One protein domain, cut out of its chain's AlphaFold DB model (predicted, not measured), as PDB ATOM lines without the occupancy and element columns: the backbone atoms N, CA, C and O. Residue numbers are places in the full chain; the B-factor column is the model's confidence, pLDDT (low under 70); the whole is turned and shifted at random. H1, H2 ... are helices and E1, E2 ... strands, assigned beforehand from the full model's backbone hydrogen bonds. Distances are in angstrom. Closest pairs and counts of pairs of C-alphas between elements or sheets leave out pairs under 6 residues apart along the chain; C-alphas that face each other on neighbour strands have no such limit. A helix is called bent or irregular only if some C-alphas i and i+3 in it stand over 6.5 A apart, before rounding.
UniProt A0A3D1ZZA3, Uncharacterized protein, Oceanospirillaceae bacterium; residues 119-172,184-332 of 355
ATOM      1  N   LYS A 119     146.023  68.675 195.339       76.06
ATOM      2  CA  LYS A 119     146.158  67.361 195.992       76.06
ATOM      3  C   LYS A 119     147.326  67.275 196.988       76.06
ATOM      4  O   LYS A 119     147.115  66.745 198.074       76.06
ATOM      5  N   PRO A 120     148.527  67.822 196.707       75.75
ATOM      6  CA  PRO A 120     149.604  67.853 197.701       75.75
ATOM      7  C   PRO A 120     149.216  68.654 198.952       75.75
ATOM      8  O   PRO A 120     149.484  68.224 200.070       75.75
ATOM      9  N   LEU A 121     148.533  69.788 198.764       76.94
ATOM     10  CA  LEU A 121     148.046  70.635 199.856       76.94
ATOM     11  C   LEU A 121     146.970  69.929 200.679       76.94
ATOM     12  O   LEU A 121     146.979  69.988 201.903       76.94
ATOM     13  N   SER A 122     146.072  69.222 200.006       74.25
ATOM     14  CA  SER A 122     144.975  68.500 200.632       74.25
ATOM     15  C   SER A 122     145.482  67.301 201.450       74.25
ATOM     16  O   SER A 122     145.046  67.087 202.581       74.25
ATOM     17  N   GLN A 123     146.475  66.571 200.932       76.75
ATOM     18  CA  GLN A 123     147.161  65.500 201.658       76.75
ATOM     19  C   GLN A 123     147.931  66.038 202.865       76.75
ATOM     20  O   GLN A 123     147.777  65.515 203.967       76.75
ATOM     21  N   TRP A 124     148.693  67.118 202.695       77.44
ATOM     22  CA  TRP A 124     149.422  67.735 203.801       77.44
ATOM     23  C   TRP A 124     148.491  68.241 204.909       77.44
ATOM     24  O   TRP A 124     148.738  67.969 206.084       77.44
ATOM     25  N   LEU A 125     147.378  68.893 204.554       74.62
ATOM     26  CA  LEU A 125     146.366  69.317 205.525       74.62
ATOM     27  C   LEU A 125     145.763  68.118 206.265       74.62
ATOM     28  O   LEU A 125     145.682  68.154 207.488       74.62
ATOM     29  N   SER A 126     145.409  67.031 205.565       73.19
ATOM     30  CA  SER A 126     144.888  65.827 206.235       73.19
ATOM     31  C   SER A 126     145.888  65.215 207.221       73.19
ATOM     32  O   SER A 126     145.507  64.868 208.332       73.19
ATOM     33  N   GLN A 127     147.175  65.143 206.870       73.62
ATOM     34  CA  GLN A 127     148.212  64.602 207.756       73.62
ATOM     35  C   GLN A 127     148.473  65.513 208.962       73.62
ATOM     36  O   GLN A 127     148.612  65.032 210.083       73.62
ATOM     37  N   THR A 128     148.488  66.828 208.742       70.12
ATOM     38  CA  THR A 128     148.782  67.824 209.783       70.12
ATOM     39  C   THR A 128     147.614  68.005 210.758       70.12
ATOM     40  O   THR A 128     147.835  68.285 211.933       70.12
ATOM     41  N   LEU A 129     146.367  67.834 210.301       65.56
ATOM     42  CA  LEU A 129     145.164  67.996 211.131       65.56
ATOM     43  C   LEU A 129     144.756  66.722 211.893       65.56
ATOM     44  O   LEU A 129     144.145  66.845 212.958       65.56
ATOM     45  N   VAL A 130     145.081  65.535 211.357       61.50
ATOM     46  CA  VAL A 130     144.726  64.207 211.913       61.50
ATOM     47  C   VAL A 130     145.886  63.560 212.689       61.50
ATOM     48  O   VAL A 130     145.665  62.611 213.438       61.50
ATOM     49  N   GLY A 131     147.119  64.053 212.534       53.78
ATOM     50  CA  GLY A 131     148.299  63.490 213.193       53.78
ATOM     51  C   GLY A 131     148.160  63.399 214.727       53.78
ATOM     52  O   GLY A 131     147.617  64.318 215.341       53.78
ATOM     53  N   PRO A 132     148.658  62.314 215.358       45.91
ATOM     54  CA  PRO A 132     148.506  62.057 216.796       45.91
ATOM     55  C   PRO A 132     149.236  63.069 217.697       45.91
ATOM     56  O   PRO A 132     148.965  63.128 218.895       45.91
ATOM     57  N   ASP A 133     150.097  63.914 217.131       46.91
ATOM     58  CA  ASP A 133     150.795  64.971 217.856       46.91
ATOM     59  C   ASP A 133     149.960  66.259 217.891       46.91
ATOM     60  O   ASP A 133     150.244  67.256 217.224       46.91
ATOM     61  N   GLN A 134     148.947  66.265 218.764       45.38
ATOM     62  CA  GLN A 134     148.215  67.465 219.212       45.38
ATOM     63  C   GLN A 134     149.125  68.583 219.782       45.38
ATOM     64  O   GLN A 134     148.632  69.653 220.131       45.38
ATOM     65  N   GLN A 135     150.440  68.359 219.876       47.28
ATOM     66  CA  GLN A 135     151.439  69.304 220.381       47.28
ATOM     67  C   GLN A 135     152.148  70.122 219.291       47.28
ATOM     68  O   GLN A 135     152.918  71.022 219.625       47.28
ATOM     69  N   ASN A 136     151.870  69.892 218.003       58.91
ATOM     70  CA  ASN A 136     152.384  70.768 216.951       58.91
ATOM     71  C   ASN A 136     151.659  72.121 216.994       58.91
ATOM     72  O   ASN A 136     150.509  72.250 216.569       58.91
ATOM     73  N   SER A 137     152.355  73.154 217.474       60.88
ATOM     74  CA  SER A 137     151.901  74.554 217.482       60.88
ATOM     75  C   SER A 137     151.356  74.998 216.117       60.88
ATOM     76  O   SER A 137     150.360  75.713 216.046       60.88
ATOM     77  N   LEU A 138     151.935  74.489 215.029       65.31
ATOM     78  CA  LEU A 138     151.488  74.692 213.652       65.31
ATOM     79  C   LEU A 138     150.086  74.117 213.387       65.31
ATOM     80  O   LEU A 138     149.256  74.792 212.781       65.31
ATOM     81  N   ALA A 139     149.783  72.910 213.870       65.44
ATOM     82  CA  ALA A 139     148.462  72.303 213.714       65.44
ATOM     83  C   ALA A 139     147.393  73.085 214.495       65.44
ATOM     84  O   ALA A 139     146.289  73.287 213.989       65.44
ATOM     85  N   ALA A 140     147.727  73.590 215.687       67.75
ATOM     86  CA  ALA A 140     146.844  74.465 216.458       67.75
ATOM     87  C   ALA A 140     146.597  75.811 215.749       67.75
ATOM     88  O   ALA A 140     145.453  76.258 215.660       67.75
ATOM     89  N   LEU A 141     147.644  76.420 215.178       68.56
ATOM     90  CA  LEU A 141     147.536  77.656 214.393       68.56
ATOM     91  C   LEU A 141     146.702  77.457 213.122       68.56
ATOM     92  O   LEU A 141     145.843  78.285 212.826       68.56
ATOM     93  N   LEU A 142     146.893  76.349 212.398       70.12
ATOM     94  CA  LEU A 142     146.075  76.001 211.234       70.12
ATOM     95  C   LEU A 142     144.619  75.755 211.622       70.12
ATOM     96  O   LEU A 142     143.732  76.267 210.949       70.12
ATOM     97  N   LYS A 143     144.358  75.031 212.720       70.88
ATOM     98  CA  LYS A 143     142.995  74.844 213.232       70.88
ATOM     99  C   LYS A 143     142.356  76.179 213.598       70.88
ATOM    100  O   LYS A 143     141.183  76.354 213.320       70.88
ATOM    101  N   GLN A 144     143.093  77.129 214.170       71.06
ATOM    102  CA  GLN A 144     142.556  78.457 214.485       71.06
ATOM    103  C   GLN A 144     142.318  79.315 213.230       71.06
ATOM    104  O   GLN A 144     141.341  80.057 213.166       71.06
ATOM    105  N   PHE A 145     143.201  79.220 212.235       70.25
ATOM    106  CA  PHE A 145     143.102  79.966 210.979       70.25
ATOM    107  C   PHE A 145     141.996  79.425 210.057       70.25
ATOM    108  O   PHE A 145     141.349  80.187 209.343       70.25
ATOM    109  N   TRP A 146     141.767  78.111 210.080       70.25
ATOM    110  CA  TRP A 146     140.976  77.374 209.095       70.25
ATOM    111  C   TRP A 146     139.709  76.765 209.716       70.25
ATOM    112  O   TRP A 146     139.479  75.558 209.652       70.25
ATOM    113  N   GLN A 147     138.880  77.606 210.337       71.12
ATOM    114  CA  GLN A 147     137.613  77.204 210.957       71.12
ATOM    115  C   GLN A 147     136.406  77.739 210.189       71.12
ATOM    116  O   GLN A 147     136.307  78.933 209.900       71.12
ATOM    117  N   LEU A 148     135.458  76.844 209.901       70.50
ATOM    118  CA  LEU A 148     134.134  77.216 209.416       70.50
ATOM    119  C   LEU A 148     133.199  77.363 210.630       70.50
ATOM    120  O   LEU A 148     133.120  76.431 211.434       70.50
ATOM    121  N   PRO A 149     132.488  78.490 210.802       69.25
ATOM    122  CA  PRO A 149     131.491  78.597 211.861       69.25
ATOM    123  C   PRO A 149     130.365  77.575 211.650       69.25
ATOM    124  O   PRO A 149     130.037  77.221 210.518       69.25
ATOM    125  N   VAL A 150     129.733  77.145 212.749       67.31
ATOM    126  CA  VAL A 150     128.668  76.116 212.763       67.31
ATOM    127  C   VAL A 150     127.497  76.465 211.831       67.31
ATOM    128  O   VAL A 150     126.848  75.579 211.282       67.31
ATOM    129  N   GLN A 151     127.242  77.759 211.613       69.56
ATOM    130  CA  GLN A 151     126.307  78.264 210.608       69.56
ATOM    131  C   GLN A 151     127.050  79.198 209.645       69.56
ATOM    132  O   GLN A 151     127.169  80.393 209.932       69.56
ATOM    133  N   PRO A 152     127.584  78.683 208.524       71.31
ATOM    134  CA  PRO A 152     128.349  79.499 207.595       71.31
ATOM    135  C   PRO A 152     127.458  80.517 206.889       71.31
ATOM    136  O   PRO A 152     126.462  80.158 206.259       71.31
ATOM    137  N   LYS A 153     127.838  81.796 206.954       77.25
ATOM    138  CA  LYS A 153     127.233  82.848 206.131       77.25
ATOM    139  C   LYS A 153     128.021  83.021 204.835       77.25
ATOM    140  O   LYS A 153     129.198  82.670 204.744       77.25
ATOM    141  N   ALA A 154     127.394  83.638 203.834       73.44
ATOM    142  CA  ALA A 154     128.053  83.959 202.566       73.44
ATOM    143  C   ALA A 154     129.338  84.791 202.758       73.44
ATOM    144  O   ALA A 154     130.315  84.610 202.032       73.44
ATOM    145  N   GLU A 155     129.364  85.666 203.766       75.75
ATOM    146  CA  GLU A 155     130.544  86.462 204.119       75.75
ATOM    147  C   GLU A 155     131.707  85.612 204.637       75.75
ATOM    148  O   GLU A 155     132.859  85.919 204.337       75.75
ATOM    149  N   ASP A 156     131.429  84.527 205.360       76.19
ATOM    150  CA  ASP A 156     132.465  83.624 205.867       76.19
ATOM    151  C   ASP A 156     133.069  82.802 204.724       76.19
ATOM    152  O   ASP A 156     134.288  82.671 204.633       76.19
ATOM    153  N   ILE A 157     132.242  82.345 203.776       74.94
ATOM    154  CA  ILE A 157     132.718  81.677 202.552       74.94
ATOM    155  C   ILE A 157     133.570  82.641 201.720       74.94
ATOM    156  O   ILE A 157     134.634  82.264 201.230       74.94
ATOM    157  N   ARG A 158     133.141  83.903 201.592       76.56
ATOM    158  CA  ARG A 158     133.927  84.944 200.920       76.56
ATOM    159  C   ARG A 158     135.259  85.180 201.632       76.56
ATOM    160  O   ARG A 158     136.277  85.303 200.958       76.56
ATOM    161  N   ARG A 159     135.273  85.229 202.965       76.00
ATOM    162  CA  ARG A 159     136.502  85.383 203.758       76.00
ATOM    163  C   ARG A 159     137.463  84.219 203.519       76.00
ATOM    164  O   ARG A 159     138.625  84.465 203.225       76.00
ATOM    165  N   LEU A 160     136.971  82.983 203.548       75.00
ATOM    166  CA  LEU A 160     137.770  81.780 203.289       75.00
ATOM    167  C   LEU A 160     138.308  81.736 201.856       75.00
ATOM    168  O   LEU A 160     139.458  81.368 201.633       75.00
ATOM    169  N   LEU A 161     137.500  82.159 200.883       75.25
ATOM    170  CA  LEU A 161     137.942  82.302 199.501       75.25
ATOM    171  C   LEU A 161     139.092  83.314 199.394       75.25
ATOM    172  O   LEU A 161     140.076  83.039 198.711       75.25
ATOM    173  N   MET A 162     139.008  84.447 200.094       74.38
ATOM    174  CA  MET A 162     140.105  85.417 200.149       74.38
ATOM    175  C   MET A 162     141.342  84.827 200.837       74.38
ATOM    176  O   MET A 162     142.431  84.928 200.294       74.38
ATOM    177  N   GLN A 163     141.166  84.125 201.957       73.25
ATOM    178  CA  GLN A 163     142.244  83.508 202.740       73.25
ATOM    179  C   GLN A 163     142.875  82.273 202.078       73.25
ATOM    180  O   GLN A 163     143.927  81.810 202.518       73.25
ATOM    181  N   SER A 164     142.274  81.735 201.015       68.81
ATOM    182  CA  SER A 164     142.760  80.540 200.313       68.81
ATOM    183  C   SER A 164     144.128  80.719 199.638       68.81
ATOM    184  O   SER A 164     144.741  79.737 199.225       68.81
ATOM    185  N   GLY A 165     144.620  81.959 199.517       69.44
ATOM    186  CA  GLY A 165     145.853  82.269 198.795       69.44
ATOM    187  C   GLY A 165     145.674  82.335 197.278       69.44
ATOM    188  O   GLY A 165     146.668  82.397 196.563       69.44
ATOM    189  N   LEU A 166     144.431  82.326 196.775       68.94
ATOM    190  CA  LEU A 166     144.128  82.503 195.352       68.94
ATOM    191  C   LEU A 166     144.343  83.937 194.867       68.94
ATOM    192  O   LEU A 166     144.904  84.145 193.795       68.94
ATOM    193  N   PHE A 167     143.886  84.915 195.647       67.25
ATOM    194  CA  PHE A 167     143.757  86.300 195.192       67.25
ATOM    195  C   PHE A 167     144.834  87.225 195.741       67.25
ATOM    196  O   PHE A 167     145.024  88.311 195.195       67.25
ATOM    197  N   SER A 168     145.537  86.832 196.805       58.44
ATOM    198  CA  SER A 168     146.592  87.677 197.339       58.44
ATOM    199  C   SER A 168     147.955  87.375 196.712       58.44
ATOM    200  O   SER A 168     148.481  86.258 196.683       58.44
ATOM    201  N   GLU A 169     148.564  88.461 196.255       51.41
ATOM    202  CA  GLU A 169     149.993  88.705 196.369       51.41
ATOM    203  C   GLU A 169     150.195  89.747 197.471       51.41
ATOM    204  O   GLU A 169     150.844  90.774 197.256       51.41
ATOM    205  N   ALA A 170     149.555  89.557 198.633       42.62
ATOM    206  CA  ALA A 170     149.798  90.431 199.767       42.62
ATOM    207  C   ALA A 170     151.293  90.336 200.065       42.62
ATOM    208  O   ALA A 170     151.784  89.332 200.578       42.62
ATOM    209  N   ARG A 171     152.036  91.356 199.626       40.53
ATOM    210  CA  ARG A 171     153.464  91.458 199.863       40.53
ATOM    211  C   ARG A 171     153.617  91.350 201.370       40.53
ATOM    212  O   ARG A 171     153.214  92.266 202.083       40.53
ATOM    213  N   VAL A 172     154.243  90.277 201.840       42.12
ATOM    214  CA  VAL A 172     154.908  90.256 203.143       42.12
ATOM    215  C   VAL A 172     156.061  91.265 203.040       42.12
ATOM    216  O   VAL A 172     157.217  90.927 202.830       42.12
ATOM    217  N   ALA A 184     147.832  83.559 214.956       40.94
ATOM    218  CA  ALA A 184     147.745  83.299 213.498       40.94
ATOM    219  C   ALA A 184     147.089  84.395 212.612       40.94
ATOM    220  O   ALA A 184     147.090  84.299 211.389       40.94
ATOM    221  N   THR A 185     146.542  85.442 213.222       42.56
ATOM    222  CA  THR A 185     145.981  86.670 212.646       42.56
ATOM    223  C   THR A 185     146.940  87.542 211.822       42.56
ATOM    224  O   THR A 185     146.468  88.468 211.168       42.56
ATOM    225  N   SER A 186     148.257  87.296 211.833       43.31
ATOM    226  CA  SER A 186     149.221  88.060 211.017       43.31
ATOM    227  C   SER A 186     149.374  87.534 209.584       43.31
ATOM    228  O   SER A 186     149.802  88.279 208.701       43.31
ATOM    229  N   ALA A 187     148.995  86.277 209.321       52.06
ATOM    230  CA  ALA A 187     148.882  85.761 207.965       52.06
ATOM    231  C   ALA A 187     147.560  86.242 207.357       52.06
ATOM    232  O   ALA A 187     146.490  85.854 207.819       52.06
ATOM    233  N   ALA A 188     147.614  87.062 206.306       61.06
ATOM    234  CA  ALA A 188     146.405  87.416 205.558       61.06
ATOM    235  C   ALA A 188     145.797  86.181 204.859       61.06
ATOM    236  O   ALA A 188     144.577  86.025 204.813       61.06
ATOM    237  N   ASP A 189     146.659  85.272 204.387       69.38
ATOM    238  CA  ASP A 189     146.312  84.178 203.485       69.38
ATOM    239  C   ASP A 189     147.144  82.915 203.758       69.38
ATOM    240  O   ASP A 189     148.279  82.989 204.233       69.38
ATOM    241  N   LEU A 190     146.632  81.754 203.333       72.31
ATOM    242  CA  LEU A 190     147.301  80.453 203.425       72.31
ATOM    243  C   LEU A 190     148.683  80.451 202.753       72.31
ATOM    244  O   LEU A 190     149.631  79.872 203.275       72.31
ATOM    245  N   LYS A 191     148.826  81.144 201.615       73.44
ATOM    246  CA  LYS A 191     150.117  81.294 200.928       73.44
ATOM    247  C   LYS A 191     151.137  82.041 201.791       73.44
ATOM    248  O   LYS A 191     152.290  81.626 201.849       73.44
ATOM    249  N   ALA A 192     150.717  83.110 202.470       70.38
ATOM    250  CA  ALA A 192     151.579  83.881 203.364       70.38
ATOM    251  C   ALA A 192     151.946  83.073 204.617       70.38
ATOM    252  O   ALA A 192     153.100  83.090 205.036       70.38
ATOM    253  N   LEU A 193     150.996  82.304 205.158       73.00
ATOM    254  CA  LEU A 193     151.242  81.382 206.269       73.00
ATOM    255  C   LEU A 193     152.309  80.344 205.897       73.00
ATOM    256  O   LEU A 193     153.282  80.177 206.626       73.00
ATOM    257  N   LEU A 194     152.187  79.711 204.725       72.38
ATOM    258  CA  LEU A 194     153.184  78.758 204.230       72.38
ATOM    259  C   LEU A 194     154.541  79.418 203.960       72.38
ATOM    260  O   LEU A 194     155.568  78.810 204.228       72.38
ATOM    261  N   GLN A 195     154.571  80.656 203.460       71.69
ATOM    262  CA  GLN A 195     155.820  81.388 203.235       71.69
ATOM    263  C   GLN A 195     156.543  81.757 204.533       71.69
ATOM    264  O   GLN A 195     157.769  81.707 204.556       71.69
ATOM    265  N   MET A 196     155.821  82.093 205.606       66.31
ATOM    266  CA  MET A 196     156.438  82.341 206.916       66.31
ATOM    267  C   MET A 196     157.109  81.076 207.465       66.31
ATOM    268  O   MET A 196     158.222  81.149 207.970       66.31
ATOM    269  N   LEU A 197     156.495  79.909 207.261       65.75
ATOM    270  CA  LEU A 197     157.052  78.619 207.681       65.75
ATOM    271  C   LEU A 197     158.319  78.206 206.908       65.75
ATOM    272  O   LEU A 197     159.133  77.452 207.430       65.75
ATOM    273  N   VAL A 198     158.520  78.712 205.684       62.88
ATOM    274  CA  VAL A 198     159.748  78.465 204.896       62.88
ATOM    275  C   VAL A 198     160.973  79.153 205.509       62.88
ATOM    276  O   VAL A 198     162.093  78.711 205.273       62.88
ATOM    277  N   VAL A 199     160.785  80.244 206.257       57.50
ATOM    278  CA  VAL A 199     161.895  81.037 206.809       57.50
ATOM    279  C   VAL A 199     162.498  80.382 208.055       57.50
ATOM    280  O   VAL A 199     163.700  80.510 208.273       57.50
ATOM    281  N   ASP A 200     161.692  79.651 208.830       54.59
ATOM    282  CA  ASP A 200     162.107  79.095 210.124       54.59
ATOM    283  C   ASP A 200     162.669  77.662 210.052       54.59
ATOM    284  O   ASP A 200     163.410  77.257 210.945       54.59
ATOM    285  N   GLU A 201     162.394  76.886 208.994       51.62
ATOM    286  CA  GLU A 201     162.859  75.494 208.893       51.62
ATOM    287  C   GLU A 201     163.363  75.101 207.488       51.62
ATOM    288  O   GLU A 201     162.879  75.565 206.456       51.62
ATOM    289  N   ASN A 202     164.335  74.178 207.438       51.69
ATOM    290  CA  ASN A 202     164.856  73.555 206.211       51.69
ATOM    291  C   ASN A 202     163.761  72.704 205.529       51.69
ATOM    292  O   ASN A 202     163.699  71.490 205.715       51.69
ATOM    293  N   GLN A 203     162.874  73.321 204.743       55.41
ATOM    294  CA  GLN A 203     161.674  72.642 204.242       55.41
ATOM    295  C   GLN A 203     161.652  72.451 202.717       55.41
ATOM    296  O   GLN A 203     160.937  73.134 201.979       55.41
ATOM    297  N   ALA A 204     162.335  71.404 202.240       58.88
ATOM    298  CA  ALA A 204     162.108  70.853 200.896       58.88
ATOM    299  C   ALA A 204     160.634  70.430 200.675       58.88
ATOM    300  O   ALA A 204     160.150  70.411 199.543       58.88
ATOM    301  N   HIS A 205     159.901  70.152 201.760       68.19
ATOM    302  CA  HIS A 205     158.508  69.705 201.748       68.19
ATOM    303  C   HIS A 205     157.469  70.824 201.522       68.19
ATOM    304  O   HIS A 205     156.359  70.515 201.094       68.19
ATOM    305  N   LEU A 206     157.799  72.112 201.721       70.50
ATOM    306  CA  LEU A 206     156.853  73.225 201.481       70.50
ATOM    307  C   LEU A 206     156.842  73.718 200.041       70.50
ATOM    308  O   LEU A 206     155.829  74.239 199.573       70.50
ATOM    309  N   LYS A 207     157.950  73.544 199.315       73.25
ATOM    310  CA  LYS A 207     158.043  73.905 197.895       73.25
ATOM    311  C   LYS A 207     156.889  73.329 197.055       73.25
ATOM    312  O   LYS A 207     156.243  74.119 196.364       73.25
ATOM    313  N   PRO A 208     156.538  72.028 197.141       73.69
ATOM    314  CA  PRO A 208     155.403  71.491 196.388       73.69
ATOM    315  C   PRO A 208     154.047  72.080 196.815       73.69
ATOM    316  O   PRO A 208     153.137  72.140 195.988       73.69
ATOM    317  N   LEU A 209     153.897  72.547 198.062       77.12
ATOM    318  CA  LEU A 209     152.669  73.193 198.550       77.12
ATOM    319  C   LEU A 209     152.522  74.614 197.993       77.12
ATOM    320  O   LEU A 209     151.442  75.017 197.563       77.12
ATOM    321  N   LEU A 210     153.621  75.368 197.943       76.25
ATOM    322  CA  LEU A 210     153.637  76.692 197.323       76.25
ATOM    323  C   LEU A 210     153.426  76.605 195.807       76.25
ATOM    324  O   LEU A 210     152.676  77.405 195.250       76.25
ATOM    325  N   GLU A 211     154.020  75.608 195.146       78.38
ATOM    326  CA  GLU A 211     153.774  75.319 193.728       78.38
ATOM    327  C   GLU A 211     152.320  74.895 193.465       78.38
ATOM    328  O   GLU A 211     151.762  75.253 192.429       78.38
ATOM    329  N   ALA A 212     151.683  74.172 194.391       78.00
ATOM    330  CA  ALA A 212     150.264  73.828 194.309       78.00
ATOM    331  C   ALA A 212     149.378  75.081 194.293       78.00
ATOM    332  O   ALA A 212     148.535  75.222 193.406       78.00
ATOM    333  N   ILE A 213     149.605  76.025 195.215       78.88
ATOM    334  CA  ILE A 213     148.867  77.297 195.245       78.88
ATOM    335  C   ILE A 213     149.169  78.120 193.987       78.88
ATOM    336  O   ILE A 213     148.242  78.564 193.312       78.88
ATOM    337  N   ALA A 214     150.446  78.264 193.617       78.81
ATOM    338  CA  ALA A 214     150.855  79.010 192.426       78.81
ATOM    339  C   ALA A 214     150.236  78.438 191.140       78.81
ATOM    340  O   ALA A 214     149.786  79.185 190.278       78.81
ATOM    341  N   SER A 215     150.149  77.111 191.032       77.75
ATOM    342  CA  SER A 215     149.473  76.426 189.930       77.75
ATOM    343  C   SER A 215     148.007  76.836 189.812       77.75
ATOM    344  O   SER A 215     147.534  77.101 188.707       77.75
ATOM    345  N   VAL A 216     147.284  76.950 190.928       78.94
ATOM    346  CA  VAL A 216     145.885  77.383 190.872       78.94
ATOM    347  C   VAL A 216     145.744  78.873 190.574       78.94
ATOM    348  O   VAL A 216     144.876  79.241 189.786       78.94
ATOM    349  N   GLN A 217     146.617  79.719 191.123       80.88
ATOM    350  CA  GLN A 217     146.651  81.144 190.776       80.88
ATOM    351  C   GLN A 217     146.873  81.343 189.272       80.88
ATOM    352  O   GLN A 217     146.165  82.122 188.637       80.88
ATOM    353  N   LEU A 218     147.795  80.580 188.679       77.19
ATOM    354  CA  LEU A 218     148.068  80.618 187.244       77.19
ATOM    355  C   LEU A 218     146.887  80.119 186.411       77.19
ATOM    356  O   LEU A 218     146.565  80.735 185.403       77.19
ATOM    357  N   LYS A 219     146.201  79.052 186.835       77.50
ATOM    358  CA  LYS A 219     144.983  78.566 186.163       77.50
ATOM    359  C   LYS A 219     143.834  79.571 186.225       77.50
ATOM    360  O   LYS A 219     143.090  79.699 185.257       77.50
ATOM    361  N   ALA A 220     143.684  80.267 187.349       78.44
ATOM    362  CA  ALA A 220     142.695  81.326 187.498       78.44
ATOM    363  C   ALA A 220     143.030  82.523 186.598       78.44
ATOM    364  O   ALA A 220     142.156  83.026 185.896       78.44
ATOM    365  N   LEU A 221     144.302  82.936 186.568       80.00
ATOM    366  CA  LEU A 221     144.780  84.017 185.708       80.00
ATOM    367  C   LEU A 221     144.606  83.677 184.224       80.00
ATOM    368  O   LEU A 221     144.099  84.499 183.466       80.00
ATOM    369  N   ASP A 222     144.974  82.464 183.816       76.50
ATOM    370  CA  ASP A 222     144.806  81.997 182.441       76.50
ATOM    371  C   ASP A 222     143.336  81.970 182.018       76.50
ATOM    372  O   ASP A 222     142.994  82.417 180.927       76.50
ATOM    373  N   ALA A 223     142.443  81.517 182.903       73.56
ATOM    374  CA  ALA A 223     141.012  81.567 182.640       73.56
ATOM    375  C   ALA A 223     140.539  83.010 182.424       73.56
ATOM    376  O   ALA A 223     139.853  83.268 181.439       73.56
ATOM    377  N   VAL A 224     140.959  83.959 183.270       78.56
ATOM    378  CA  VAL A 224     140.605  85.382 183.122       78.56
ATOM    379  C   VAL A 224     141.119  85.959 181.800       78.56
ATOM    380  O   VAL A 224     140.370  86.660 181.119       78.56
ATOM    381  N   LEU A 225     142.355  85.638 181.401       78.25
ATOM    382  CA  LEU A 225     142.916  86.052 180.108       78.25
ATOM    383  C   LEU A 225     142.107  85.501 178.926       78.25
ATOM    384  O   LEU A 225     141.914  86.198 177.933       78.25
ATOM    385  N   ASN A 226     141.576  84.286 179.067       73.31
ATOM    386  CA  ASN A 226     140.704  83.643 178.087       73.31
ATOM    387  C   ASN A 226     139.219  84.014 178.256       73.31
ATOM    388  O   ASN A 226     138.359  83.332 177.710       73.31
ATOM    389  N   ASN A 227     138.903  85.079 179.004       73.12
ATOM    390  CA  ASN A 227     137.542  85.560 179.259       73.12
ATOM    391  C   ASN A 227     136.627  84.569 180.014       73.12
ATOM    392  O   ASN A 227     135.407  84.724 180.046       73.12
ATOM    393  N   GLN A 228     137.207  83.597 180.710       79.00
ATOM    394  CA  GLN A 228     136.530  82.578 181.509       79.00
ATOM    395  C   GLN A 228     136.765  82.808 183.010       79.00
ATOM    396  O   GLN A 228     137.634  83.573 183.420       79.00
ATOM    397  N   LEU A 229     135.982  82.143 183.857       78.62
ATOM    398  CA  LEU A 229     136.240  82.067 185.297       78.62
ATOM    399  C   LEU A 229     136.522  80.618 185.678       78.62
ATOM    400  O   LEU A 229     135.767  79.722 185.300       78.62
ATOM    401  N   ASN A 230     137.596  80.393 186.431       81.50
ATOM    402  CA  ASN A 230     137.963  79.092 186.986       81.50
ATOM    403  C   ASN A 230     138.730  79.309 188.295       81.50
ATOM    404  O   ASN A 230     139.947  79.480 188.289       81.50
ATOM    405  N   TYR A 231     138.013  79.319 189.415       81.81
ATOM    406  CA  TYR A 231     138.604  79.439 190.746       81.81
ATOM    407  C   TYR A 231     138.522  78.103 191.464       81.81
ATOM    408  O   TYR A 231     137.445  77.523 191.555       81.81
ATOM    409  N   GLN A 232     139.647  77.627 191.992       83.19
ATOM    410  CA  GLN A 232     139.708  76.366 192.730       83.19
ATOM    411  C   GLN A 232     140.304  76.613 194.108       83.19
ATOM    412  O   GLN A 232     141.392  77.153 194.212       83.19
ATOM    413  N   TRP A 233     139.634  76.225 195.182       84.38
ATOM    414  CA  TRP A 233     140.182  76.401 196.524       84.38
ATOM    415  C   TRP A 233     139.805  75.240 197.427       84.38
ATOM    416  O   TRP A 233     138.912  74.452 197.121       84.38
ATOM    417  N   LEU A 234     140.526  75.126 198.536       82.69
ATOM    418  CA  LEU A 234     140.151  74.237 199.625       82.69
ATOM    419  C   LEU A 234     139.323  75.026 200.637       82.69
ATOM    420  O   LEU A 234     139.602  76.196 200.892       82.69
ATOM    421  N   MET A 235     138.322  74.380 201.219       81.38
ATOM    422  CA  MET A 235     137.456  74.936 202.256       81.38
ATOM    423  C   MET A 235     137.426  73.980 203.455       81.38
ATOM    424  O   MET A 235     137.363  72.771 203.227       81.38
ATOM    425  N   PRO A 236     137.468  74.469 204.710       76.38
ATOM    426  CA  PRO A 236     137.337  73.606 205.881       76.38
ATOM    427  C   PRO A 236     135.995  72.880 205.893       76.38
ATOM    428  O   PRO A 236     134.970  73.471 205.551       76.38
ATOM    429  N   TRP A 237     135.989  71.629 206.348       72.81
ATOM    430  CA  TRP A 237     134.759  70.907 206.650       72.81
ATOM    431  C   TRP A 237     134.916  70.032 207.893       72.81
ATOM    432  O   TRP A 237     135.696  69.082 207.899       72.81
ATOM    433  N   GLY A 238     134.150  70.341 208.940       68.31
ATOM    434  CA  GLY A 238     134.270  69.653 210.225       68.31
ATOM    435  C   GLY A 238     135.647  69.849 210.867       68.31
ATOM    436  O   GLY A 238     136.344  70.825 210.593       68.31
ATOM    437  N   GLU A 239     136.035  68.919 211.739       62.41
ATOM    438  CA  GLU A 239     137.297  68.999 212.489       62.41
ATOM    439  C   GLU A 239     138.506  68.435 211.720       62.41
ATOM    440  O   GLU A 239     139.647  68.814 211.993       62.41
ATOM    441  N   HIS A 240     138.258  67.546 210.751       62.28
ATOM    442  CA  HIS A 240     139.299  66.753 210.081       62.28
ATOM    443  C   HIS A 240     139.155  66.704 208.549       62.28
ATOM    444  O   HIS A 240     139.927  66.012 207.882       62.28
ATOM    445  N   GLY A 241     138.175  67.409 207.978       69.19
ATOM    446  CA  GLY A 241     137.834  67.341 206.560       69.19
ATOM    447  C   GLY A 241     138.035  68.654 205.808       69.19
ATOM    448  O   GLY A 241     138.214  69.736 206.372       69.19
ATOM    449  N   TYR A 242     137.986  68.553 204.484       76.38
ATOM    450  CA  TYR A 242     137.966  69.701 203.590       76.38
ATOM    451  C   TYR A 242     137.108  69.411 202.361       76.38
ATOM    452  O   TYR A 242     136.990  68.273 201.906       76.38
ATOM    453  N   PHE A 243     136.550  70.472 201.787       79.31
ATOM    454  CA  PHE A 243     135.965  70.456 200.456       79.31
ATOM    455  C   PHE A 243     136.931  71.079 199.456       79.31
ATOM    456  O   PHE A 243     137.450  72.174 199.667       79.31
ATOM    457  N   TRP A 244     137.125  70.408 198.330       82.12
ATOM    458  CA  TRP A 244     137.661  71.016 197.127       82.12
ATOM    459  C   TRP A 244     136.529  71.715 196.376       82.12
ATOM    460  O   TRP A 244     135.649  71.069 195.811       82.12
ATOM    461  N   ALA A 245     136.551  73.042 196.388       83.75
ATOM    462  CA  ALA A 245     135.582  73.878 195.705       83.75
ATOM    463  C   ALA A 245     136.144  74.376 194.372       83.75
ATOM    464  O   ALA A 245     137.306  74.772 194.275       83.75
ATOM    465  N   ASN A 246     135.312  74.356 193.338       83.81
ATOM    466  CA  ASN A 246     135.672  74.751 191.987       83.81
ATOM    467  C   ASN A 246     134.521  75.544 191.362       83.81
ATOM    468  O   ASN A 246     133.457  74.994 191.084       83.81
ATOM    469  N   LEU A 247     134.738  76.840 191.158       82.69
ATOM    470  CA  LEU A 247     133.791  77.757 190.539       82.69
ATOM    471  C   LEU A 247     134.212  78.006 189.093       82.69
ATOM    472  O   LEU A 247     135.283  78.563 188.846       82.69
ATOM    473  N   ARG A 248     133.351  77.626 188.146       81.19
ATOM    474  CA  ARG A 248     133.586  77.800 186.713       81.19
ATOM    475  C   ARG A 248     132.472  78.568 186.023       81.19
ATOM    476  O   ARG A 248     131.286  78.337 186.277       81.19
ATOM    477  N   GLN A 249     132.891  79.430 185.105       76.44
ATOM    478  CA  GLN A 249     132.033  80.091 184.134       76.44
ATOM    479  C   GLN A 249     132.754  80.161 182.783       76.44
ATOM    480  O   GLN A 249     133.692  80.940 182.614       76.44
ATOM    481  N   SER A 250     132.322  79.342 181.827       74.50
ATOM    482  CA  SER A 250     132.790  79.402 180.436       74.50
ATOM    483  C   SER A 250     132.073  80.498 179.639       74.50
ATOM    484  O   SER A 250     131.047  81.017 180.078       74.50
ATOM    485  N   ASP A 251     132.551  80.816 178.431       71.06
ATOM    486  CA  ASP A 251     131.884  81.790 177.549       71.06
ATOM    487  C   ASP A 251     130.440  81.384 177.216       71.06
ATOM    488  O   ASP A 251     129.526  82.208 177.275       71.06
ATOM    489  N   GLN A 252     130.203  80.094 176.948       73.19
ATOM    490  CA  GLN A 252     128.857  79.558 176.710       73.19
ATOM    491  C   GLN A 252     127.956  79.710 177.943       73.19
ATOM    492  O   GLN A 252     126.785  80.069 177.821       73.19
ATOM    493  N   GLN A 253     128.496  79.458 179.139       73.50
ATOM    494  CA  GLN A 253     127.758  79.647 180.387       73.50
ATOM    495  C   GLN A 253     127.482  81.128 180.640       73.50
ATOM    496  O   GLN A 253     126.371  81.475 181.023       73.50
ATOM    497  N   ARG A 254     128.432  82.022 180.356       75.81
ATOM    498  CA  ARG A 254     128.249  83.468 180.513       75.81
ATOM    499  C   ARG A 254     127.161  84.011 179.587       75.81
ATOM    500  O   ARG A 254     126.315  84.775 180.043       75.81
ATOM    501  N   GLN A 255     127.117  83.565 178.329       78.75
ATOM    502  CA  GLN A 255     126.030  83.901 177.395       78.75
ATOM    503  C   GLN A 255     124.657  83.466 177.926       78.75
ATOM    504  O   GLN A 255     123.661  84.151 177.710       78.75
ATOM    505  N   ARG A 256     124.611  82.350 178.660       78.75
ATOM    506  CA  ARG A 256     123.399  81.816 179.299       78.75
ATOM    507  C   ARG A 256     123.182  82.313 180.734       78.75
ATOM    508  O   ARG A 256     122.248  81.851 181.379       78.75
ATOM    509  N   ARG A 257     124.036  83.211 181.246       80.44
ATOM    510  CA  ARG A 257     124.080  83.654 182.657       80.44
ATOM    511  C   ARG A 257     124.061  82.493 183.660       80.44
ATOM    512  O   ARG A 257     123.369  82.515 184.676       80.44
ATOM    513  N   GLN A 258     124.820  81.456 183.337       80.94
ATOM    514  CA  GLN A 258     124.977  80.254 184.137       80.94
ATOM    515  C   GLN A 258     126.287  80.290 184.922       80.94
ATOM    516  O   GLN A 258     127.300  80.824 184.465       80.94
ATOM    517  N   TRP A 259     126.254  79.676 186.097       79.81
ATOM    518  CA  TRP A 259     127.379  79.497 187.001       79.81
ATOM    519  C   TRP A 259     127.433  78.037 187.416       79.81
ATOM    520  O   TRP A 259     126.418  77.478 187.827       79.81
ATOM    521  N   SER A 260     128.611  77.423 187.325       79.81
ATOM    522  CA  SER A 260     128.826  76.061 187.814       79.81
ATOM    523  C   SER A 260     129.745  76.074 189.025       79.81
ATOM    524  O   SER A 260     130.862  76.580 188.956       79.81
ATOM    525  N   LEU A 261     129.272  75.516 190.133       83.44
ATOM    526  CA  LEU A 261     130.045  75.298 191.346       83.44
ATOM    527  C   LEU A 261     130.112  73.796 191.599       83.44
ATOM    528  O   LEU A 261     129.085  73.125 191.653       83.44
ATOM    529  N   GLN A 262     131.318  73.274 191.759       83.38
ATOM    530  CA  GLN A 262     131.556  71.880 192.109       83.38
ATOM    531  C   GLN A 262     132.222  71.831 193.477       83.38
ATOM    532  O   GLN A 262     133.198  72.543 193.706       83.38
ATOM    533  N   LEU A 263     131.703  71.000 194.374       82.75
ATOM    534  CA  LEU A 263     132.283  70.717 195.679       82.75
ATOM    535  C   LEU A 263     132.608  69.231 195.738       82.75
ATOM    536  O   LEU A 263     131.717  68.392 195.658       82.75
ATOM    537  N   ASN A 264     133.882  68.905 195.884       83.12
ATOM    538  CA  ASN A 264     134.365  67.539 195.989       83.12
ATOM    539  C   ASN A 264     134.916  67.307 197.388       83.12
ATOM    540  O   ASN A 264     135.689  68.113 197.894       83.12
ATOM    541  N   HIS A 265     134.550  66.198 198.005       81.75
ATOM    542  CA  HIS A 265     135.091  65.757 199.280       81.75
ATOM    543  C   HIS A 265     135.591  64.329 199.152       81.75
ATOM    544  O   HIS A 265     134.938  63.471 198.556       81.75
ATOM    545  N   GLU A 266     136.748  64.084 199.750       73.44
ATOM    546  CA  GLU A 266     137.334  62.763 199.902       73.44
ATOM    547  C   GLU A 266     137.852  62.658 201.335       73.44
ATOM    548  O   GLU A 266     138.815  63.322 201.710       73.44
ATOM    549  N   GLY A 267     137.174  61.861 202.159       68.62
ATOM    550  CA  GLY A 267     137.519  61.716 203.569       68.62
ATOM    551  C   GLY A 267     136.813  60.530 204.227       68.62
ATOM    552  O   GLY A 267     135.908  59.949 203.625       68.62
ATOM    553  N   PRO A 268     137.218  60.162 205.454       65.56
ATOM    554  CA  PRO A 268     136.709  58.976 206.142       65.56
ATOM    555  C   PRO A 268     135.229  59.091 206.539       65.56
ATOM    556  O   PRO A 268     134.544  58.078 206.594       65.56
ATOM    557  N   GLU A 269     134.725  60.307 206.775       67.56
ATOM    558  CA  GLU A 269     133.355  60.533 207.259       67.56
ATOM    559  C   GLU A 269     132.298  60.404 206.151       67.56
ATOM    560  O   GLU A 269     131.326  59.668 206.291       67.56
ATOM    561  N   LEU A 270     132.489  61.111 205.031       68.69
ATOM    562  CA  LEU A 270     131.515  61.170 203.929       68.69
ATOM    563  C   LEU A 270     131.910  60.305 202.721       68.69
ATOM    564  O   LEU A 270     131.149  60.202 201.758       68.69
ATOM    565  N   GLY A 271     133.099  59.698 202.737       73.50
ATOM    566  CA  GLY A 271     133.666  59.017 201.577       73.50
ATOM    567  C   GLY A 271     133.942  59.982 200.419       73.50
ATOM    568  O   GLY A 271     134.241  61.164 200.624       73.50
ATOM    569  N   LYS A 272     133.850  59.462 199.187       77.88
ATOM    570  CA  LYS A 272     133.909  60.259 197.954       77.88
ATOM    571  C   LYS A 272     132.539  60.871 197.687       77.88
ATOM    572  O   LYS A 272     131.592  60.148 197.382       77.88
ATOM    573  N   LEU A 273     132.458  62.192 197.776       80.25
ATOM    574  CA  LEU A 273     131.249  62.971 197.543       80.25
ATOM    575  C   LEU A 273     131.543  64.081 196.536       80.25
ATOM    576  O   LEU A 273     132.490  64.839 196.712       80.25
ATOM    577  N   ASN A 274     130.717  64.200 195.502       82.31
ATOM    578  CA  ASN A 274     130.769  65.293 194.540       82.31
ATOM    579  C   ASN A 274     129.398  65.975 194.483       82.31
ATOM    580  O   ASN A 274     128.378  65.325 194.272       82.31
ATOM    581  N   ILE A 275     129.374  67.284 194.689       80.94
ATOM    582  CA  ILE A 275     128.177  68.115 194.643       80.94
ATOM    583  C   ILE A 275     128.358  69.111 193.506       80.94
ATOM    584  O   ILE A 275     129.239  69.965 193.558       80.94
ATOM    585  N   ASN A 276     127.502  69.032 192.493       80.62
ATOM    586  CA  ASN A 276     127.467  69.985 191.394       80.62
ATOM    587  C   ASN A 276     126.236  70.875 191.544       80.62
ATOM    588  O   ASN A 276     125.103  70.398 191.510       80.62
ATOM    589  N   LEU A 277     126.470  72.172 191.682       80.81
ATOM    590  CA  LEU A 277     125.458  73.213 191.641       80.81
ATOM    591  C   LEU A 277     125.581  73.947 190.309       80.81
ATOM    592  O   LEU A 277     126.623  74.524 189.998       80.81
ATOM    593  N   LEU A 278     124.497  73.964 189.542       82.62
ATOM    594  CA  LEU A 278     124.345  74.851 188.398       82.62
ATOM    595  C   LEU A 278     123.300  75.905 188.758       82.62
ATOM    596  O   LEU A 278     122.148  75.584 189.045       82.62
ATOM    597  N   LEU A 279     123.727  77.162 188.767       82.88
ATOM    598  CA  LEU A 279     122.879  78.318 189.011       82.88
ATOM    599  C   LEU A 279     122.678  79.049 187.687       82.88
ATOM    600  O   LEU A 279     123.644  79.360 186.997       82.88
ATOM    601  N   SER A 280     121.433  79.334 187.333       82.44
ATOM    602  CA  SER A 280     121.078  80.126 186.159       82.44
ATOM    603  C   SER A 280     120.309  81.359 186.594       82.44
ATOM    604  O   SER A 280     119.322  81.278 187.325       82.44
ATOM    605  N   GLU A 281     120.806  82.519 186.195       81.44
ATOM    606  CA  GLU A 281     120.169  83.788 186.506       81.44
ATOM    607  C   GLU A 281     118.968  84.011 185.583       81.44
ATOM    608  O   GLU A 281     119.044  83.762 184.376       81.44
ATOM    609  N   SER A 282     117.857  84.500 186.139       73.50
ATOM    610  CA  SER A 282     116.699  84.846 185.318       73.50
ATOM    611  C   SER A 282     117.046  85.993 184.357       73.50
ATOM    612  O   SER A 282     117.646  86.990 184.769       73.50
ATOM    613  N   PRO A 283     116.638  85.922 183.078       65.12
ATOM    614  CA  PRO A 283     116.794  87.034 182.145       65.12
ATOM    615  C   PRO A 283     115.915  88.241 182.514       65.12
ATOM    616  O   PRO A 283     116.199  89.354 182.073       65.12
ATOM    617  N   THR A 284     114.870  88.047 183.327       61.25
ATOM    618  CA  THR A 284     113.984  89.126 183.778       61.25
ATOM    619  C   THR A 284     114.511  89.809 185.046       61.25
ATOM    620  O   THR A 284     114.816  89.126 186.029       61.25
ATOM    621  N   PRO A 285     114.588  91.153 185.079       56.84
ATOM    622  CA  PRO A 285     114.984  91.880 186.279       56.84
ATOM    623  C   PRO A 285     113.967  91.627 187.402       56.84
ATOM    624  O   PRO A 285     112.783  91.922 187.260       56.84
ATOM    625  N   GLY A 286     114.434  91.040 188.506       59.59
ATOM    626  CA  GLY A 286     113.597  90.638 189.645       59.59
ATOM    627  C   GLY A 286     113.045  89.209 189.578       59.59
ATOM    628  O   GLY A 286     112.391  88.786 190.532       59.59
ATOM    629  N   GLY A 287     113.323  88.463 188.504       65.50
ATOM    630  CA  GLY A 287     112.998  87.041 188.406       65.50
ATOM    631  C   GLY A 287     113.852  86.190 189.345       65.50
ATOM    632  O   GLY A 287     114.986  86.545 189.667       65.50
ATOM    633  N   ALA A 288     113.302  85.067 189.798       72.75
ATOM    634  CA  ALA A 288     114.028  84.147 190.659       72.75
ATOM    635  C   ALA A 288     115.095  83.376 189.868       72.75
ATOM    636  O   ALA A 288     114.818  82.855 188.786       72.75
ATOM    637  N   SER A 289     116.305  83.287 190.415       80.06
ATOM    638  CA  SER A 289     117.382  82.477 189.839       80.06
ATOM    639  C   SER A 289     117.071  80.998 190.027       80.06
ATOM    640  O   SER A 289     116.554  80.598 191.066       80.06
ATOM    641  N   LEU A 290     117.387  80.170 189.041       81.94
ATOM    642  CA  LEU A 290     117.095  78.742 189.081       81.94
ATOM    643  C   LEU A 290     118.356  77.979 189.475       81.94
ATOM    644  O   LEU A 290     119.411  78.162 188.864       81.94
ATOM    645  N   ALA A 291     118.246  77.117 190.480       80.94
ATOM    646  CA  ALA A 291     119.322  76.252 190.938       80.94
ATOM    647  C   ALA A 291     118.989  74.783 190.662       80.94
ATOM    648  O   ALA A 291     117.918  74.297 191.032       80.94
ATOM    649  N   THR A 292     119.932  74.062 190.062       78.81
ATOM    650  CA  THR A 292     119.900  72.599 189.959       78.81
ATOM    651  C   THR A 292     121.079  72.017 190.724       78.81
ATOM    652  O   THR A 292     122.226  72.401 190.482       78.81
ATOM    653  N   LEU A 293     120.790  71.090 191.634       80.56
ATOM    654  CA  LEU A 293     121.768  70.392 192.458       80.56
ATOM    655  C   LEU A 293     121.853  68.924 192.043       80.56
ATOM    656  O   LEU A 293     120.845  68.225 191.918       80.56
ATOM    657  N   HIS A 294     123.076  68.450 191.864       81.44
ATOM    658  CA  HIS A 294     123.370  67.050 191.619       81.44
ATOM    659  C   HIS A 294     124.383  66.550 192.641       81.44
ATOM    660  O   HIS A 294     125.507  67.050 192.703       81.44
ATOM    661  N   PHE A 295     123.981  65.558 193.425       77.94
ATOM    662  CA  PHE A 295     124.841  64.879 194.376       77.94
ATOM    663  C   PHE A 295     125.264  63.531 193.800       77.94
ATOM    664  O   PHE A 295     124.429  62.701 193.451       77.94
ATOM    665  N   ALA A 296     126.566  63.308 193.733       77.38
ATOM    666  CA  ALA A 296     127.169  62.092 193.231       77.38
ATOM    667  C   ALA A 296     127.988  61.436 194.348       77.38
ATOM    668  O   ALA A 296     128.962  62.011 194.841       77.38
ATOM    669  N   SER A 297     127.578  60.240 194.771       77.31
ATOM    670  CA  SER A 297     128.247  59.466 195.824       77.31
ATOM    671  C   SER A 297     128.098  57.967 195.572       77.31
ATOM    672  O   SER A 297     127.180  57.524 194.888       77.31
ATOM    673  N   ALA A 298     129.024  57.175 196.113       69.12
ATOM    674  CA  ALA A 298     128.934  55.716 196.106       69.12
ATOM    675  C   ALA A 298     128.058  55.180 197.255       69.12
ATOM    676  O   ALA A 298     127.794  53.982 197.320       69.12
ATOM    677  N   ALA A 299     127.640  56.046 198.181       70.19
ATOM    678  CA  ALA A 299     126.978  55.637 199.406       70.19
ATOM    679  C   ALA A 299     125.448  55.736 199.318       70.19
ATOM    680  O   ALA A 299     124.896  56.788 198.995       70.19
ATOM    681  N   ALA A 300     124.765  54.644 199.676       69.94
ATOM    682  CA  ALA A 300     123.304  54.539 199.618       69.94
ATOM    683  C   ALA A 300     122.579  55.463 200.613       69.94
ATOM    684  O   ALA A 300     121.468  55.890 200.342       69.94
ATOM    685  N   TRP A 301     123.215  55.838 201.729       77.31
ATOM    686  CA  TRP A 301     122.613  56.722 202.739       77.31
ATOM    687  C   TRP A 301     122.335  58.142 202.222       77.31
ATOM    688  O   TRP A 301     121.568  58.892 202.825       77.31
ATOM    689  N   LEU A 302     122.960  58.542 201.111       77.06
ATOM    690  CA  LEU A 302     122.877  59.911 200.620       77.06
ATOM    691  C   LEU A 302     121.507  60.242 200.007       77.06
ATOM    692  O   LEU A 302     121.061  61.383 200.108       77.06
ATOM    693  N   THR A 303     120.806  59.263 199.426       75.50
ATOM    694  CA  THR A 303     119.453  59.470 198.877       75.50
ATOM    695  C   THR A 303     118.456  59.870 199.960       75.50
ATOM    696  O   THR A 303     117.653  60.787 199.771       75.50
ATOM    697  N   ASP A 304     118.554  59.230 201.121       77.25
ATOM    698  CA  ASP A 304     117.624  59.428 202.231       77.25
ATOM    699  C   ASP A 304     117.875  60.777 202.911       77.25
ATOM    700  O   ASP A 304     116.943  61.515 203.221       77.25
ATOM    701  N   ILE A 305     119.146  61.172 203.056       80.25
ATOM    702  CA  ILE A 305     119.500  62.480 203.623       80.25
ATOM    703  C   ILE A 305     119.111  63.620 202.677       80.25
ATOM    704  O   ILE A 305     118.580  64.638 203.128       80.25
ATOM    705  N   VAL A 306     119.357  63.480 201.372       78.25
ATOM    706  CA  VAL A 306     119.022  64.525 200.391       78.25
ATOM    707  C   VAL A 306     117.508  64.707 200.284       78.25
ATOM    708  O   VAL A 306     117.039  65.844 200.304       78.25
ATOM    709  N   SER A 307     116.733  63.619 200.256       76.19
ATOM    710  CA  SER A 307     115.266  63.711 200.249       76.19
ATOM    711  C   SER A 307     114.720  64.330 201.541       76.19
ATOM    712  O   SER A 307     113.882  65.230 201.480       76.19
ATOM    713  N   ALA A 308     115.256  63.955 202.708       79.56
ATOM    714  CA  ALA A 308     114.852  64.526 203.996       79.56
ATOM    715  C   ALA A 308     115.261  66.003 204.189       79.56
ATOM    716  O   ALA A 308     114.652  66.719 204.987       79.56
ATOM    717  N   SER A 309     116.298  66.475 203.489       81.38
ATOM    718  CA  SER A 309     116.817  67.849 203.601       81.38
ATOM    719  C   SER A 309     116.372  68.785 202.475       81.38
ATOM    720  O   SER A 309     116.555  69.998 202.600       81.38
ATOM    721  N   GLN A 310     115.730  68.268 201.423       79.38
ATOM    722  CA  GLN A 310     115.294  69.051 200.264       79.38
ATOM    723  C   GLN A 310     114.392  70.229 200.652       79.38
ATOM    724  O   GLN A 310     114.598  71.342 200.170       79.38
ATOM    725  N   GLN A 311     113.431  70.009 201.554       77.88
ATOM    726  CA  GLN A 311     112.510  71.059 201.990       77.88
ATOM    727  C   GLN A 311     113.237  72.173 202.761       77.88
ATOM    728  O   GLN A 311     113.045  73.348 202.463       77.88
ATOM    729  N   ARG A 312     114.154  71.814 203.672       80.69
ATOM    730  CA  ARG A 312     114.978  72.801 204.397       80.69
ATOM    731  C   ARG A 312     115.872  73.595 203.452       80.69
ATOM    732  O   ARG A 312     116.073  74.789 203.646       80.69
ATOM    733  N   LEU A 313     116.414  72.937 202.427       78.62
ATOM    734  CA  LEU A 313     117.252  73.587 201.426       78.62
ATOM    735  C   LEU A 313     116.432  74.561 200.570       78.62
ATOM    736  O   LEU A 313     116.892  75.664 200.292       78.62
ATOM    737  N   GLN A 314     115.199  74.202 200.209       80.31
ATOM    738  CA  GLN A 314     114.289  75.107 199.513       80.31
ATOM    739  C   GLN A 314     113.936  76.327 200.376       80.31
ATOM    740  O   GLN A 314     114.027  77.454 199.891       80.31
ATOM    741  N   GLU A 315     113.600  76.128 201.652       79.62
ATOM    742  CA  GLU A 315     113.310  77.207 202.609       79.62
ATOM    743  C   GLU A 315     114.509  78.147 202.809       79.62
ATOM    744  O   GLU A 315     114.340  79.365 202.823       79.62
ATOM    745  N   ALA A 316     115.732  77.610 202.872       77.06
ATOM    746  CA  ALA A 316     116.955  78.405 202.989       77.06
ATOM    747  C   ALA A 316     117.276  79.230 201.725       77.06
ATOM    748  O   ALA A 316     117.920  80.275 201.815       77.06
ATOM    749  N   LEU A 317     116.825  78.792 200.544       80.12
ATOM    750  CA  LEU A 317     117.066  79.470 199.263       80.12
ATOM    751  C   LEU A 317     116.006  80.526 198.906       80.12
ATOM    752  O   LEU A 317     116.313  81.483 198.187       80.12
ATOM    753  N   GLN A 318     114.785  80.405 199.441       76.38
ATOM    754  CA  GLN A 318     113.714  81.393 199.254       76.38
ATOM    755  C   GLN A 318     114.102  82.846 199.590       76.38
ATOM    756  O   GLN A 318     113.841  83.714 198.748       76.38
ATOM    757  N   PRO A 319     114.748  83.168 200.733       78.38
ATOM    758  CA  PRO A 319     115.129  84.550 201.046       78.38
ATOM    759  C   PRO A 319     116.131  85.136 200.040       78.38
ATOM    760  O   PRO A 319     116.211  86.353 199.881       78.38
ATOM    761  N   HIS A 320     116.856  84.283 199.311       78.12
ATOM    762  CA  HIS A 320     117.807  84.684 198.277       78.12
ATOM    763  C   HIS A 320     117.192  84.758 196.870       78.12
ATOM    764  O   HIS A 320     117.919  85.004 195.909       78.12
ATOM    765  N   LYS A 321     115.868  84.577 196.731       78.88
ATOM    766  CA  LYS A 321     115.153  84.506 195.441       78.88
ATOM    767  C   LYS A 321     115.715  83.424 194.510       78.88
ATOM    768  O   LYS A 321     115.735  83.600 193.292       78.88
ATOM    769  N   ILE A 322     116.178  82.312 195.080       79.19
ATOM    770  CA  ILE A 322     116.671  81.162 194.320       79.19
ATOM    771  C   ILE A 322     115.612  80.058 194.385       79.19
ATOM    772  O   ILE A 322     115.255  79.588 195.463       79.19
ATOM    773  N   LEU A 323     115.106  79.640 193.226       78.31
ATOM    774  CA  LEU A 323     114.195  78.510 193.086       78.31
ATOM    775  C   LEU A 323     114.988  77.244 192.777       78.31
ATOM    776  O   LEU A 323     115.681  77.146 191.763       78.31
ATOM    777  N   LEU A 324     114.850  76.254 193.649       76.94
ATOM    778  CA  LEU A 324     115.421  74.932 193.452       76.94
ATOM    779  C   LEU A 324     114.560  74.149 192.449       76.94
ATOM    780  O   LEU A 324     113.445  73.756 192.775       76.94
ATOM    781  N   GLN A 325     115.060  73.944 191.228       74.31
ATOM    782  CA  GLN A 325     114.319  73.239 190.172       74.31
ATOM    783  C   GLN A 325     114.453  71.726 190.268       74.31
ATOM    784  O   GLN A 325     113.474  71.000 190.124       74.31
ATOM    785  N   GLN A 326     115.679  71.248 190.471       74.12
ATOM    786  CA  GLN A 326     115.972  69.825 190.458       74.12
ATOM    787  C   GLN A 326     117.036  69.505 191.496       74.12
ATOM    788  O   GLN A 326     118.089  70.142 191.541       74.12
ATOM    789  N   VAL A 327     116.751  68.484 192.300       77.31
ATOM    790  CA  VAL A 327     117.728  67.808 193.145       77.31
ATOM    791  C   VAL A 327     117.812  66.379 192.652       77.31
ATOM    792  O   VAL A 327     116.808  65.675 192.598       77.31
ATOM    793  N   SER A 328     119.001  65.968 192.236       75.31
ATOM    794  CA  SER A 328     119.250  64.611 191.763       75.31
ATOM    795  C   SER A 328     120.360  63.977 192.579       75.31
ATOM    796  O   SER A 328     121.327  64.642 192.949       75.31
ATOM    797  N   VAL A 329     120.210  62.685 192.841       73.75
ATOM    798  CA  VAL A 329     121.238  61.853 193.455       73.75
ATOM    799  C   VAL A 329     121.610  60.775 192.451       73.75
ATOM    800  O   VAL A 329     120.728  60.126 191.890       73.75
ATOM    801  N   GLY A 330     122.899  60.613 192.187       68.88
ATOM    802  CA  GLY A 330     123.410  59.606 191.267       68.88
ATOM    803  C   GLY A 330     124.662  58.916 191.801       68.88
ATOM    804  O   GLY A 330     125.277  59.389 192.760       68.88
ATOM    805  N   PRO A 331     125.063  57.793 191.181       66.75
ATOM    806  CA  PRO A 331     126.381  57.222 191.431       66.75
ATOM    807  C   PRO A 331     127.463  58.240 191.043       66.75
ATOM    808  O   PRO A 331     127.215  59.114 190.208       66.75
ATOM    809  N   LEU A 332     128.674  58.125 191.610       60.75
ATOM    810  CA  LEU A 332     129.822  58.866 191.074       60.75
ATOM    811  C   LEU A 332     129.895  58.605 189.572       60.75
ATOM    812  O   LEU A 332     130.131  57.470 189.152       60.75
TER     813      LEU A 332
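This is residues 119 to 172 and 184 to 332 of the 355 residues of an uncharacterized protein of Oceanospirillaceae bacterium (UniProt A0A3D1ZZA3). A twisted wall of six strands has five helices, H1 to H5, gathered towards its E1 edge and a bent helix, H7, along its E6 edge. H5 lies beside E1, H3 crosses over E1 on the opposite face, H1 lies over E2, and H2 and H4 are off the sheet. The printed part, 203 residues, is compact, with a radius of gyration of the C-alphas of 18.6 A and spans of 55 by 41 by 29 A. Its class is mixed: seven named helices and six strands in the order H1 H2 H3 H4 H5 E1 E2 H6 E3 E4 E5 H7 E6, the mixed sheet running E1 E2 E3 E4 E5 E6.

H1, residues 119 to 130, begins at C-alpha 119 (146.158, 67.361, 195.992). H2 is 137 to 145, H3 154 to 163, H4 190 to 200, and H5 207 to 225, 26.3 A long. E1 is 229 to 237, E2 241 to 249, H6 251 to 255, E3 258 to 267, 29.6 A, E4 271 to 280, 29.0 A, and E5 289 to 297. H7, 301 to 320, was assigned as one helix by its hydrogen bonds but is bent, with C-alphas 308 and 311 7.2 A apart; its arms are H7a, 301 to 308, and H7b, 311 to 320, irregular with C-alphas 316 and 319 6.7 A apart. E6, 322 to 330, bends by 54 degrees at residue 325 and ends at C-alpha 330 (123.410, 59.606, 191.267).

E1 and E2 are an antiparallel hairpin, N 231 to O 247 at 2.9 A. E2 and E3 are antiparallel, N 246 to O 262 at 2.8 A. E3, E4 and E5 form a meander, each strand the antiparallel neighbour of the one before, with N 261 to O 277 and N 276 to O 294 both at 2.8 A. E5, H7 and E6 are a strand-helix-strand unit, parallel neighbours with a helix between, its crossover right-handed; N 293 to O 326 is 2.9 A. H5 is over none of the strands; its closest C-alphas to E1 are those of Ala 220 and Asn 230, 5.3 A. H3 runs across E1 at 73 degrees on the local plane, on the same face as H7a. H6 is on the same face as H5. H1 touches H5 with residues 119 to 121 alone, Leu 121 and Leu 209 having the closest C-alphas, 5.4 A. H1 and H2 only just touch, with 3 pairs of C-alphas within 8 A; the closest are those of Thr 128 and Ala 139, 6.0 A. H4 and H5 form a helical hairpin, the closest C-alphas being those of Lys 191 and Leu 210, 6.8 A. Every O i to N i+4 pair is within hydrogen-bond range in H1, H2, H3, H5, H6 and H7a, against 5 of 7 in H4 and 4 of 6 in H7b.

The two farthest C-alphas, Asn 202 and Thr 284, are 57.7 A apart. Residues 173 to 183 are not printed, leaving 14.4 A between C-alphas 172 and 184. Of the links printed whole none is long. Residues 199 to 204 stand free. In this model 59 printed residues have pLDDT under 70, among them 129 to 141 and 164 to 172.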